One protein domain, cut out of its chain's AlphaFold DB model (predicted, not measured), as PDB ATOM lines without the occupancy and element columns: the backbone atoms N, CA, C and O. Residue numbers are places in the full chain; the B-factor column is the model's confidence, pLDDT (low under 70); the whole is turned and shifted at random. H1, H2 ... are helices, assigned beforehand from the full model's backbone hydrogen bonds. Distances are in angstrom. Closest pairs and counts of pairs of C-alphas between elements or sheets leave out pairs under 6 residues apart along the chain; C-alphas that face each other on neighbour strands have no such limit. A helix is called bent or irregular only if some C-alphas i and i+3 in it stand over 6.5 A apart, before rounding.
ATOM      1  N   GLN A 412      46.834 -17.836 219.980       94.31
ATOM      2  CA  GLN A 412      45.615 -17.030 220.138       94.31
ATOM      3  C   GLN A 412      44.695 -17.573 221.239       94.31
ATOM      4  O   GLN A 412      44.016 -16.801 221.916       94.31
ATOM      5  N   ASP A 413      44.666 -18.892 221.408       95.38
ATOM      6  CA  ASP A 413      43.896 -19.547 222.455       95.38
ATOM      7  C   ASP A 413      44.582 -19.382 223.815       95.38
ATOM      8  O   ASP A 413      43.878 -19.165 224.795       95.38
ATOM      9  N   ASP A 414      45.918 -19.325 223.882       93.94
ATOM     10  CA  ASP A 414      46.647 -18.978 225.114       93.94
ATOM     11  C   ASP A 414      46.220 -17.605 225.660       93.94
ATOM     12  O   ASP A 414      45.955 -17.456 226.854       93.94
ATOM     13  N   VAL A 415      46.056 -16.604 224.784       94.06
ATOM     14  CA  VAL A 415      45.532 -15.283 225.175       94.06
ATOM     15  C   VAL A 415      44.109 -15.399 225.732       94.06
ATOM     16  O   VAL A 415      43.799 -14.765 226.742       94.06
ATOM     17  N   LYS A 416      43.242 -16.219 225.122       95.00
ATOM     18  CA  LYS A 416      41.873 -16.448 225.620       95.00
ATOM     19  C   LYS A 416      41.873 -17.168 226.966       95.00
ATOM     20  O   LYS A 416      41.071 -16.813 227.829       95.00
ATOM     21  N   ILE A 417      42.762 -18.142 227.163       93.25
ATOM     22  CA  ILE A 417      42.951 -18.842 228.440       93.25
ATOM     23  C   ILE A 417      43.390 -17.842 229.513       93.25
ATOM     24  O   ILE A 417      42.806 -17.825 230.592       93.25
ATOM     25  N   LEU A 418      44.348 -16.957 229.220       92.12
ATOM     26  CA  LEU A 418      44.789 -15.929 230.168       92.12
ATOM     27  C   LEU A 418      43.695 -14.920 230.503       92.12
ATOM     28  O   LEU A 418      43.524 -14.575 231.670       92.12
ATOM     29  N   THR A 419      42.912 -14.479 229.517       93.38
ATOM     30  CA  THR A 419      41.731 -13.642 229.768       93.38
ATOM     31  C   THR A 419      40.717 -14.377 230.648       93.38
ATOM     32  O   THR A 419      40.170 -13.797 231.585       93.38
ATOM     33  N   TRP A 420      40.496 -15.668 230.392       92.56
ATOM     34  CA  TRP A 420      39.615 -16.506 231.200       92.56
ATOM     35  C   TRP A 420      40.115 -16.631 232.651       92.56
ATOM     36  O   TRP A 420      39.337 -16.415 233.582       92.56
ATOM     37  N   TYR A 421      41.415 -16.864 232.856       90.50
ATOM     38  CA  TYR A 421      42.048 -16.857 234.175       90.50
ATOM     39  C   TYR A 421      41.933 -15.502 234.872       90.50
ATOM     40  O   TYR A 421      41.505 -15.460 236.022       90.50
ATOM     41  N   GLN A 422      42.243 -14.391 234.199       89.38
ATOM     42  CA  GLN A 422      42.128 -13.042 234.767       89.38
ATOM     43  C   GLN A 422      40.712 -12.786 235.306       89.38
ATOM     44  O   GLN A 422      40.557 -12.299 236.426       89.38
ATOM     45  N   ASN A 423      39.682 -13.177 234.550       91.00
ATOM     46  CA  ASN A 423      38.288 -13.052 234.973       91.00
ATOM     47  C   ASN A 423      37.976 -13.930 236.195       91.00
ATOM     48  O   ASN A 423      37.336 -13.464 237.139       91.00
ATOM     49  N   LEU A 424      38.450 -15.181 236.210       89.94
ATOM     50  CA  LEU A 424      38.309 -16.072 237.364       89.94
ATOM     51  C   LEU A 424      38.966 -15.464 238.615       89.94
ATOM     52  O   LEU A 424      38.365 -15.444 239.688       89.94
ATOM     53  N   PHE A 425      40.175 -14.919 238.484       87.56
ATOM     54  CA  PHE A 425      40.890 -14.303 239.600       87.56
ATOM     55  C   PHE A 425      40.217 -13.027 240.092       87.56
ATOM     56  O   PHE A 425      40.117 -12.838 241.302       87.56
ATOM     57  N   GLN A 426      39.682 -12.189 239.203       88.69
ATOM     58  CA  GLN A 426      38.886 -11.030 239.612       88.69
ATOM     59  C   GLN A 426      37.664 -11.446 240.437       88.69
ATOM     60  O   GLN A 426      37.357 -10.786 241.430       88.69
ATOM     61  N   GLN A 427      37.001 -12.558 240.099       90.50
ATOM     62  CA  GLN A 427      35.894 -13.077 240.908       90.50
ATOM     63  C   GLN A 427      36.367 -13.509 242.300       90.50
ATOM     64  O   GLN A 427      35.713 -13.189 243.293       90.50
ATOM     65  N   VAL A 428      37.517 -14.185 242.387       88.12
ATOM     66  CA  VAL A 428      38.106 -14.610 243.665       88.12
ATOM     67  C   VAL A 428      38.498 -13.406 244.521       88.12
ATOM     68  O   VAL A 428      38.085 -13.340 245.674       88.12
ATOM     69  N   ILE A 429      39.224 -12.436 243.953       87.00
ATOM     70  CA  ILE A 429      39.656 -11.201 244.626       87.00
ATOM     71  C   ILE A 429      38.445 -10.427 245.153       87.00
ATOM     72  O   ILE A 429      38.426 -10.030 246.320       87.00
ATOM     73  N   THR A 430      37.416 -10.264 244.314       89.62
ATOM     74  CA  THR A 430      36.156  -9.608 244.697       89.62
ATOM     75  C   THR A 430      35.471 -10.362 245.835       89.62
ATOM     76  O   THR A 430      35.021  -9.750 246.799       89.62
ATOM     77  N   GLY A 431      35.428 -11.695 245.766       89.06
ATOM     78  CA  GLY A 431      34.819 -12.537 246.796       89.06
ATOM     79  C   GLY A 431      35.584 -12.556 248.123       89.06
ATOM     80  O   GLY A 431      34.976 -12.759 249.172       89.06
ATOM     81  N   SER A 432      36.900 -12.336 248.093       84.38
ATOM     82  CA  SER A 432      37.764 -12.334 249.277       84.38
ATOM     83  C   SER A 432      38.055 -10.941 249.840       84.38
ATOM     84  O   SER A 432      38.772 -10.850 250.834       84.38
ATOM     85  N   ASN A 433      37.541  -9.866 249.226       86.38
ATOM     86  CA  ASN A 433      37.920  -8.476 249.522       86.38
ATOM     87  C   ASN A 433      39.447  -8.248 249.485       86.38
ATOM     88  O   ASN A 433      39.992  -7.514 250.311       86.38
ATOM     89  N   ALA A 434      40.151  -8.916 248.565       84.38
ATOM     90  CA  ALA A 434      41.593  -8.727 248.391       84.38
ATOM     91  C   ALA A 434      41.891  -7.458 247.569       84.38
ATOM     92  O   ALA A 434      41.006  -6.917 246.905       84.38
ATOM     93  N   ASP A 435      43.140  -6.981 247.600       85.00
ATOM     94  CA  ASP A 435      43.565  -5.838 246.782       85.00
ATOM     95  C   ASP A 435      43.408  -6.188 245.285       85.00
ATOM     96  O   ASP A 435      43.926  -7.223 244.854       85.00
ATOM     97  N   PRO A 436      42.729  -5.368 244.461       83.31
ATOM     98  CA  PRO A 436      42.635  -5.583 243.013       83.31
ATOM     99  C   PRO A 436      43.990  -5.626 242.288       83.31
ATOM    100  O   PRO A 436      44.067  -6.167 241.185       83.31
ATOM    101  N   ASN A 437      45.059  -5.109 242.900       83.56
ATOM    102  CA  ASN A 437      46.429  -5.195 242.387       83.56
ATOM    103  C   ASN A 437      47.185  -6.444 242.872       83.56
ATOM    104  O   ASN A 437      48.394  -6.562 242.649       83.56
ATOM    105  N   THR A 438      46.504  -7.373 243.552       83.56
ATOM    106  CA  THR A 438      47.108  -8.632 243.996       83.56
ATOM    107  C   THR A 438      47.614  -9.403 242.783       83.56
ATOM    108  O   THR A 438      46.853  -9.753 241.879       83.56
ATOM    109  N   LYS A 439      48.919  -9.684 242.772       83.88
ATOM    110  CA  LYS A 439      49.527 -10.541 241.759       83.88
ATOM    111  C   LYS A 439      49.215 -11.996 242.069       83.88
ATOM    112  O   LYS A 439      49.321 -12.416 243.218       83.88
ATOM    113  N   PHE A 440      48.905 -12.773 241.043       82.00
ATOM    114  CA  PHE A 440      48.708 -14.213 241.166       82.00
ATOM    115  C   PHE A 440      49.717 -14.967 240.307       82.00
ATOM    116  O   PHE A 440      50.215 -14.460 239.300       82.00
ATOM    117  N   GLN A 441      50.039 -16.183 240.729       81.12
ATOM    118  CA  GLN A 441      50.926 -17.080 240.001       81.12
ATOM    119  C   GLN A 441      50.094 -18.214 239.411       81.12
ATOM    120  O   GLN A 441      49.279 -18.821 240.105       81.12
ATOM    121  N   ILE A 442      50.307 -18.493 238.128       82.06
ATOM    122  CA  ILE A 442      49.782 -19.691 237.475       82.06
ATOM    123  C   ILE A 442      50.856 -20.767 237.636       82.06
ATOM    124  O   ILE A 442      52.028 -20.498 237.375       82.06
ATOM    125  N   GLY A 443      50.481 -21.953 238.107       75.69
ATOM    126  CA  GLY A 443      51.376 -23.104 238.236       75.69
ATOM    127  C   GLY A 443      50.793 -24.340 237.553       75.69
ATOM    128  O   GLY A 443      49.593 -24.386 237.287       75.69
ATOM    129  N   GLY A 444      51.638 -25.342 237.308       74.75
ATOM    130  CA  GLY A 444      51.274 -26.600 236.647       74.75
ATOM    131  C   GLY A 444      51.817 -26.711 235.220       74.75
ATOM    132  O   GLY A 444      52.583 -25.863 234.775       74.75
ATOM    133  N   ASP A 445      51.406 -27.771 234.523       73.38
ATOM    134  CA  ASP A 445      51.840 -28.078 233.148       73.38
ATOM    135  C   ASP A 445      51.086 -27.261 232.079       73.38
ATOM    136  O   ASP A 445      51.383 -27.356 230.891       73.38
ATOM    137  N   GLN A 446      50.094 -26.472 232.497       76.38
ATOM    138  CA  GLN A 446      49.275 -25.634 231.623       76.38
ATOM    139  C   GLN A 446      49.968 -24.292 231.368       76.38
ATOM    140  O   GLN A 446      50.497 -23.687 232.301       76.38
ATOM    141  N   LEU A 447      49.918 -23.809 230.126       83.25
ATOM    142  CA  LEU A 447      50.578 -22.592 229.643       83.25
ATOM    143  C   LEU A 447      52.069 -22.540 230.008       83.25
ATOM    144  O   LEU A 447      52.483 -21.842 230.939       83.25
ATOM    145  N   THR A 448      52.895 -23.240 229.223       82.62
ATOM    146  CA  THR A 448      54.359 -23.196 229.372       82.62
ATOM    147  C   THR A 448      54.882 -21.756 229.436       82.62
ATOM    148  O   THR A 448      54.278 -20.827 228.895       82.62
ATOM    149  N   ARG A 449      56.050 -21.550 230.062       80.88
ATOM    150  CA  ARG A 449      56.686 -20.222 230.191       80.88
ATOM    151  C   ARG A 449      56.714 -19.453 228.869       80.88
ATOM    152  O   ARG A 449      56.433 -18.254 228.847       80.88
ATOM    153  N   GLU A 450      57.096 -20.134 227.795       83.62
ATOM    154  CA  GLU A 450      57.217 -19.564 226.454       83.62
ATOM    155  C   GLU A 450      55.859 -19.083 225.946       83.62
ATOM    156  O   GLU A 450      55.748 -17.931 225.537       83.62
ATOM    157  N   ARG A 451      54.816 -19.909 226.081       89.00
ATOM    158  CA  ARG A 451      53.439 -19.564 225.706       89.00
ATOM    159  C   ARG A 451      52.878 -18.420 226.533       89.00
ATOM    160  O   ARG A 451      52.389 -17.447 225.968       89.00
ATOM    161  N   LEU A 452      53.034 -18.473 227.857       88.62
ATOM    162  CA  LEU A 452      52.633 -17.388 228.753       88.62
ATOM    163  C   LEU A 452      53.312 -16.071 228.353       88.62
ATOM    164  O   LEU A 452      52.654 -15.042 228.219       88.62
ATOM    165  N   THR A 453      54.626 -16.105 228.121       87.19
ATOM    166  CA  THR A 453      55.403 -14.915 227.746       87.19
ATOM    167  C   THR A 453      54.964 -14.372 226.388       87.19
ATOM    168  O   THR A 453      54.759 -13.168 226.257       87.19
ATOM    169  N   GLN A 454      54.784 -15.236 225.388       90.94
ATOM    170  CA  GLN A 454      54.321 -14.835 224.058       90.94
ATOM    171  C   GLN A 454      52.903 -14.253 224.103       90.94
ATOM    172  O   GLN A 454      52.659 -13.196 223.523       90.94
ATOM    173  N   ALA A 455      51.985 -14.875 224.843       91.50
ATOM    174  CA  ALA A 455      50.619 -14.387 224.999       91.50
ATOM    175  C   ALA A 455      50.567 -13.029 225.726       91.50
ATOM    176  O   ALA A 455      49.781 -12.160 225.348       91.50
ATOM    177  N   MET A 456      51.440 -12.801 226.716       90.19
ATOM    178  CA  MET A 456      51.604 -11.486 227.350       90.19
ATOM    179  C   MET A 456      52.176 -10.442 226.385       90.19
ATOM    180  O   MET A 456      51.696  -9.311 226.360       90.19
ATOM    181  N   LEU A 457      53.168 -10.809 225.567       90.44
ATOM    182  CA  LEU A 457      53.752  -9.909 224.567       90.44
ATOM    183  C   LEU A 457      52.731  -9.476 223.511       90.44
ATOM    184  O   LEU A 457      52.705  -8.303 223.155       90.44
ATOM    185  N   LEU A 458      51.840 -10.374 223.077       92.44
ATOM    186  CA  LEU A 458      50.746 -10.039 222.154       92.44
ATOM    187  C   LEU A 458      49.779  -8.987 222.706       92.44
ATOM    188  O   LEU A 458      49.045  -8.354 221.948       92.44
ATOM    189  N   ARG A 459      49.745  -8.816 224.027       90.12
ATOM    190  CA  ARG A 459      48.908  -7.827 224.698       90.12
ATOM    191  C   ARG A 459      49.686  -6.629 225.234       90.12
ATOM    192  O   ARG A 459      49.065  -5.743 225.818       90.12
ATOM    193  N   TYR A 460      51.003  -6.587 225.052       90.00
ATOM    194  CA  TYR A 460      51.839  -5.493 225.528       90.00
ATOM    195  C   TYR A 460      51.477  -4.178 224.822       90.00
ATOM    196  O   TYR A 460      51.306  -4.150 223.605       90.00
ATOM    197  N   GLY A 461      51.373  -3.083 225.575       85.44
ATOM    198  CA  GLY A 461      50.996  -1.771 225.051       85.44
ATOM    199  C   GLY A 461      49.487  -1.511 225.023       85.44
ATOM    200  O   GLY A 461      49.071  -0.460 224.535       85.44
ATOM    201  N   ASN A 462      48.655  -2.424 225.539       87.19
ATOM    202  CA  ASN A 462      47.228  -2.145 225.698       87.19
ATOM    203  C   ASN A 462      46.992  -1.067 226.766       87.19
ATOM    204  O   ASN A 462      47.622  -1.042 227.818       87.19
ATOM    205  N   ILE A 463      46.018  -0.191 226.510       88.06
ATOM    206  CA  ILE A 463      45.688   0.938 227.398       88.06
ATOM    207  C   ILE A 463      45.211   0.441 228.773       88.06
ATOM    208  O   ILE A 463      45.449   1.085 229.794       88.06
ATOM    209  N   ASN A 464      44.539  -0.712 228.806       81.88
ATOM    210  CA  ASN A 464      44.004  -1.310 230.019       81.88
ATOM    211  C   ASN A 464      45.021  -2.287 230.649       81.88
ATOM    212  O   ASN A 464      45.329  -3.317 230.046       81.88
ATOM    213  N   PRO A 465      45.488  -2.040 231.889       76.69
ATOM    214  CA  PRO A 465      46.440  -2.908 232.592       76.69
ATOM    215  C   PRO A 465      45.997  -4.371 232.746       76.69
ATOM    216  O   PRO A 465      46.844  -5.260 232.844       76.69
ATOM    217  N   ASN A 466      44.683  -4.621 232.788       76.19
ATOM    218  CA  ASN A 466      44.131  -5.976 232.850       76.19
ATOM    219  C   ASN A 466      44.301  -6.725 231.527       76.19
ATOM    220  O   ASN A 466      44.537  -7.931 231.543       76.19
ATOM    221  N   ASP A 467      44.224  -6.007 230.404       85.12
ATOM    222  CA  ASP A 467      44.404  -6.589 229.076       85.12
ATOM    223  C   ASP A 467      45.880  -6.905 228.821       85.12
ATOM    224  O   ASP A 467      46.172  -7.879 228.142       85.12
ATOM    225  N   GLU A 468      46.804  -6.156 229.435       87.81
ATOM    226  CA  GLU A 468      48.251  -6.434 229.442       87.81
ATOM    227  C   GLU A 468      48.669  -7.561 230.407       87.81
ATOM    228  O   GLU A 468      49.858  -7.856 230.532       87.81
ATOM    229  N   PHE A 469      47.721  -8.163 231.133       88.69
ATOM    230  CA  PHE A 469      47.982  -9.218 232.114       88.69
ATOM    231  C   PHE A 469      48.992  -8.827 233.216       88.69
ATOM    232  O   PHE A 469      49.714  -9.680 233.730       88.69
ATOM    233  N   LYS A 470      49.044  -7.553 233.644       85.25
ATOM    234  CA  LYS A 470      50.026  -7.085 234.655       85.25
ATOM    235  C   LYS A 470      49.910  -7.762 236.024       85.25
ATOM    236  O   LYS A 470      50.884  -7.782 236.782       85.25
ATOM    237  N   ASN A 471      48.734  -8.301 236.333       84.56
ATOM    238  CA  ASN A 471      48.461  -9.006 237.586       84.56
ATOM    239  C   ASN A 471      48.854 -10.492 237.517       84.56
ATOM    240  O   ASN A 471      48.957 -11.140 238.560       84.56
ATOM    241  N   VAL A 472      49.138 -11.018 236.320       84.00
ATOM    242  CA  VAL A 472      49.699 -12.357 236.132       84.00
ATOM    243  C   VAL A 472      51.205 -12.272 236.388       84.00
ATOM    244  O   VAL A 472      51.971 -11.714 235.600       84.00
ATOM    245  N   GLY A 473      51.654 -12.807 237.521       74.25
ATOM    246  CA  GLY A 473      53.077 -13.013 237.767       74.25
ATOM    247  C   GLY A 473      53.640 -14.015 236.760       74.25
ATOM    248  O   GLY A 473      52.952 -14.955 236.363       74.25
ATOM    249  N   ARG A 474      54.907 -13.843 236.356       62.62
ATOM    250  CA  ARG A 474      55.589 -14.872 235.559       62.62
ATOM    251  C   ARG A 474      55.489 -16.202 236.303       62.62
ATOM    252  O   ARG A 474      55.798 -16.265 237.492       62.62
ATOM    253  N   CYS A 475      55.026 -17.224 235.592       57.78
ATOM    254  CA  CYS A 475      54.950 -18.585 236.090       57.78
ATOM    255  C   CYS A 475      56.315 -18.985 236.671       57.78
ATOM    256  O   CYS A 475      57.319 -18.982 235.963       57.78
ATOM    257  N   VAL A 476      56.354 -19.318 237.963       51.31
ATOM    258  CA  VAL A 476      57.569 -19.806 238.644       51.31
ATOM    259  C   VAL A 476      57.806 -21.296 238.330       51.31
ATOM    260  O   VAL A 476      58.774 -21.893 238.794       51.31
ATOM    261  N   ALA A 477      56.975 -21.918 237.474       46.72
ATOM    262  CA  ALA A 477      57.098 -23.328 237.085       46.72
ATOM    263  C   ALA A 477      58.381 -23.668 236.306       46.72
ATOM    264  O   ALA A 477      58.589 -24.830 235.955       46.72
ATOM    265  N   GLU A 478      59.289 -22.705 236.099       44.69
ATOM    266  CA  GLU A 478      60.659 -22.979 235.657       44.69
ATOM    267  C   GLU A 478      61.323 -24.093 236.485       44.69
ATOM    268  O   GLU A 478      62.109 -24.849 235.932       44.69
ATOM    269  N   PHE A 479      60.957 -24.329 237.747       47.09
ATOM    270  CA  PHE A 479      61.577 -25.419 238.512       47.09
ATOM    271  C   PHE A 479      61.070 -26.834 238.197       47.09
ATOM    272  O   PHE A 479      61.796 -27.788 238.485       47.09
ATOM    273  N   PHE A 480      59.904 -27.016 237.565       46.06
ATOM    274  CA  PHE A 480      59.391 -28.366 237.288       46.06
ATOM    275  C   PHE A 480      60.129 -29.024 236.106       46.06
ATOM    276  O   PHE A 480      60.652 -30.134 236.229       46.06
ATOM    277  N   HIS A 481      60.293 -28.306 234.987       42.66
ATOM    278  CA  HIS A 481      60.994 -28.822 233.797       42.66
ATOM    279  C   HIS A 481      62.513 -28.594 233.812       42.66
ATOM    280  O   HIS A 481      63.272 -29.451 233.358       42.66
ATOM    281  N   LEU A 482      62.987 -27.471 234.362       41.38
ATOM    282  CA  LEU A 482      64.424 -27.186 234.486       41.38
ATOM    283  C   LEU A 482      65.050 -28.055 235.593       41.38
ATOM    284  O   LEU A 482      66.208 -28.457 235.481       41.38
ATOM    285  N   GLY A 483      64.231 -28.462 236.577       41.25
ATOM    286  CA  GLY A 483      64.465 -29.628 237.421       41.25
ATOM    287  C   GLY A 483      64.686 -30.879 236.571       41.25
ATOM    288  O   GLY A 483      65.806 -31.357 236.508       41.25
ATOM    289  N   MET A 484      63.679 -31.387 235.856       37.88
ATOM    290  CA  MET A 484      63.789 -32.631 235.063       37.88
ATOM    291  C   MET A 484      65.025 -32.711 234.140       37.88
ATOM    292  O   MET A 484      65.742 -33.711 234.179       37.88
ATOM    293  N   ASN A 485      65.359 -31.645 233.407       37.59
ATOM    294  CA  ASN A 485      66.509 -31.642 232.488       37.59
ATOM    295  C   ASN A 485      67.879 -31.646 233.197       37.59
ATOM    296  O   ASN A 485      68.845 -32.225 232.695       37.59
ATOM    297  N   PHE A 486      67.992 -31.013 234.371       33.47
ATOM    298  CA  PHE A 486      69.195 -31.124 235.206       33.47
ATOM    299  C   PHE A 486      69.307 -32.522 235.838       33.47
ATOM    300  O   PHE A 486      70.403 -33.006 236.112       33.47
ATOM    301  N   LEU A 487      68.178 -33.202 236.041       37.28
ATOM    302  CA  LEU A 487      68.097 -34.503 236.698       37.28
ATOM    303  C   LEU A 487      68.401 -35.678 235.794       37.28
ATOM    304  O   LEU A 487      69.044 -36.618 236.259       37.28
ATOM    305  N   GLU A 488      68.020 -35.613 234.523       38.41
ATOM    306  CA  GLU A 488      68.484 -36.578 233.524       38.41
ATOM    307  C   GLU A 488      70.010 -36.518 233.389       38.41
ATOM    308  O   GLU A 488      70.677 -37.542 233.487       38.41
ATOM    309  N   LYS A 489      70.601 -35.318 233.338       36.97
ATOM    310  CA  LYS A 489      72.056 -35.155 233.155       36.97
ATOM    311  C   LYS A 489      72.926 -35.498 234.371       36.97
ATOM    312  O   LYS A 489      74.131 -35.655 234.220       36.97
ATOM    313  N   VAL A 490      72.351 -35.578 235.573       36.03
ATOM    314  CA  VAL A 490      73.077 -35.924 236.817       36.03
ATOM    315  C   VAL A 490      72.828 -37.381 237.246       36.03
ATOM    316  O   VAL A 490      73.516 -37.893 238.133       36.03
ATOM    317  N   SER A 491      71.846 -38.061 236.643       33.03
ATOM    318  CA  SER A 491      71.540 -39.473 236.921       33.03
ATOM    319  C   SER A 491      72.216 -40.474 235.969       33.03
ATOM    320  O   SER A 491      72.222 -41.667 236.284       33.03
ATOM    321  N   GLU A 492      72.873 -39.994 234.909       34.25
ATOM    322  CA  GLU A 492      73.907 -40.704 234.132       34.25
ATOM    323  C   GLU A 492      75.295 -40.572 234.812       34.25
ATOM    324  O   GLU A 492      75.996 -41.594 235.039       34.25
TER     325      GLU A 492
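AT A GLANCE: This is residues 412 to 492 of the 492 residues of an uncharacterized protein of Mytilus galloprovincialis (UniProt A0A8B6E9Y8). A long helix, H1, and a short one, H2, meet near one end of H1 as an L, and two long links run through the angle of the L, where a short parallel pairing of residues 440 to 441 with 472 to 473 ties one to the other. The last helix, H3, makes an arm of which residues 482 to 491, with residue 492 after it, stick out from this body. The printed part has 81 residues with three named helices, in the order H1, H2, H3, and no named strand; the class is all helix, with 44 residues in named elements. The whole is loose, with a radius of gyration of the C-alphas of 15.1 A, and elongated, spanning 49 by 29 by 17 A.

HOW THE PARTS SIT: The printed part begins with H1, residues 412 to 432, which touches H2, residues 449 to 457, with residues 412 to 418 alone. Their closest C-alphas are those of Val 415 and Ala 455, 5.2 A apart. Their lines stand about perpendicular, at 87 degrees. H2 is close to but not clearly touching H3, residues 478 to 491; their closest C-alphas, those of Arg 449 and Glu 478, are 7.3 A apart. H2 and H3 run opposite ways at a shallow tilt of 29 degrees. H1 and H3 are apart. In H1 and H2 every O i to N i+4 pair is within hydrogen-bond range; in H3, 9 of 10 are.

IN THESE COORDINATES: H1 begins at C-alpha 412, at (45.615, -17.030, 220.138), and measures 30.5 A to C-alpha 432, at (37.764, -12.334, 249.277). H2, from Arg 449 to Leu 457, measures 12.1 A. H3, from Glu 478 to Ser 491, measures 19.8 A and ends at C-alpha 491, at (71.540, -39.473, 236.921). H3 is neither bent nor irregular, but only just: C-alphas 478 and 481 are 6.1 A apart.

THE WHOLE: The two C-alphas farthest apart are those of Ile 463 and Glu 492, at 50.8 A. Residues 482 to 492, of which 482 to 491 belong to H3, stand free; without them the body has 70 residues and spans 34 by 28 by 17 A, with a radius of gyration of 12.0 A. Both links are long: 16 residues from H1 to H2, and 20 from H2 to H3. The printed part has no cut and ends at Glu 492, the chain's last residue. The mean pLDDT of the printed part is 76.1; residues 474 to 492 are under 70, and the mean over H3 is 40.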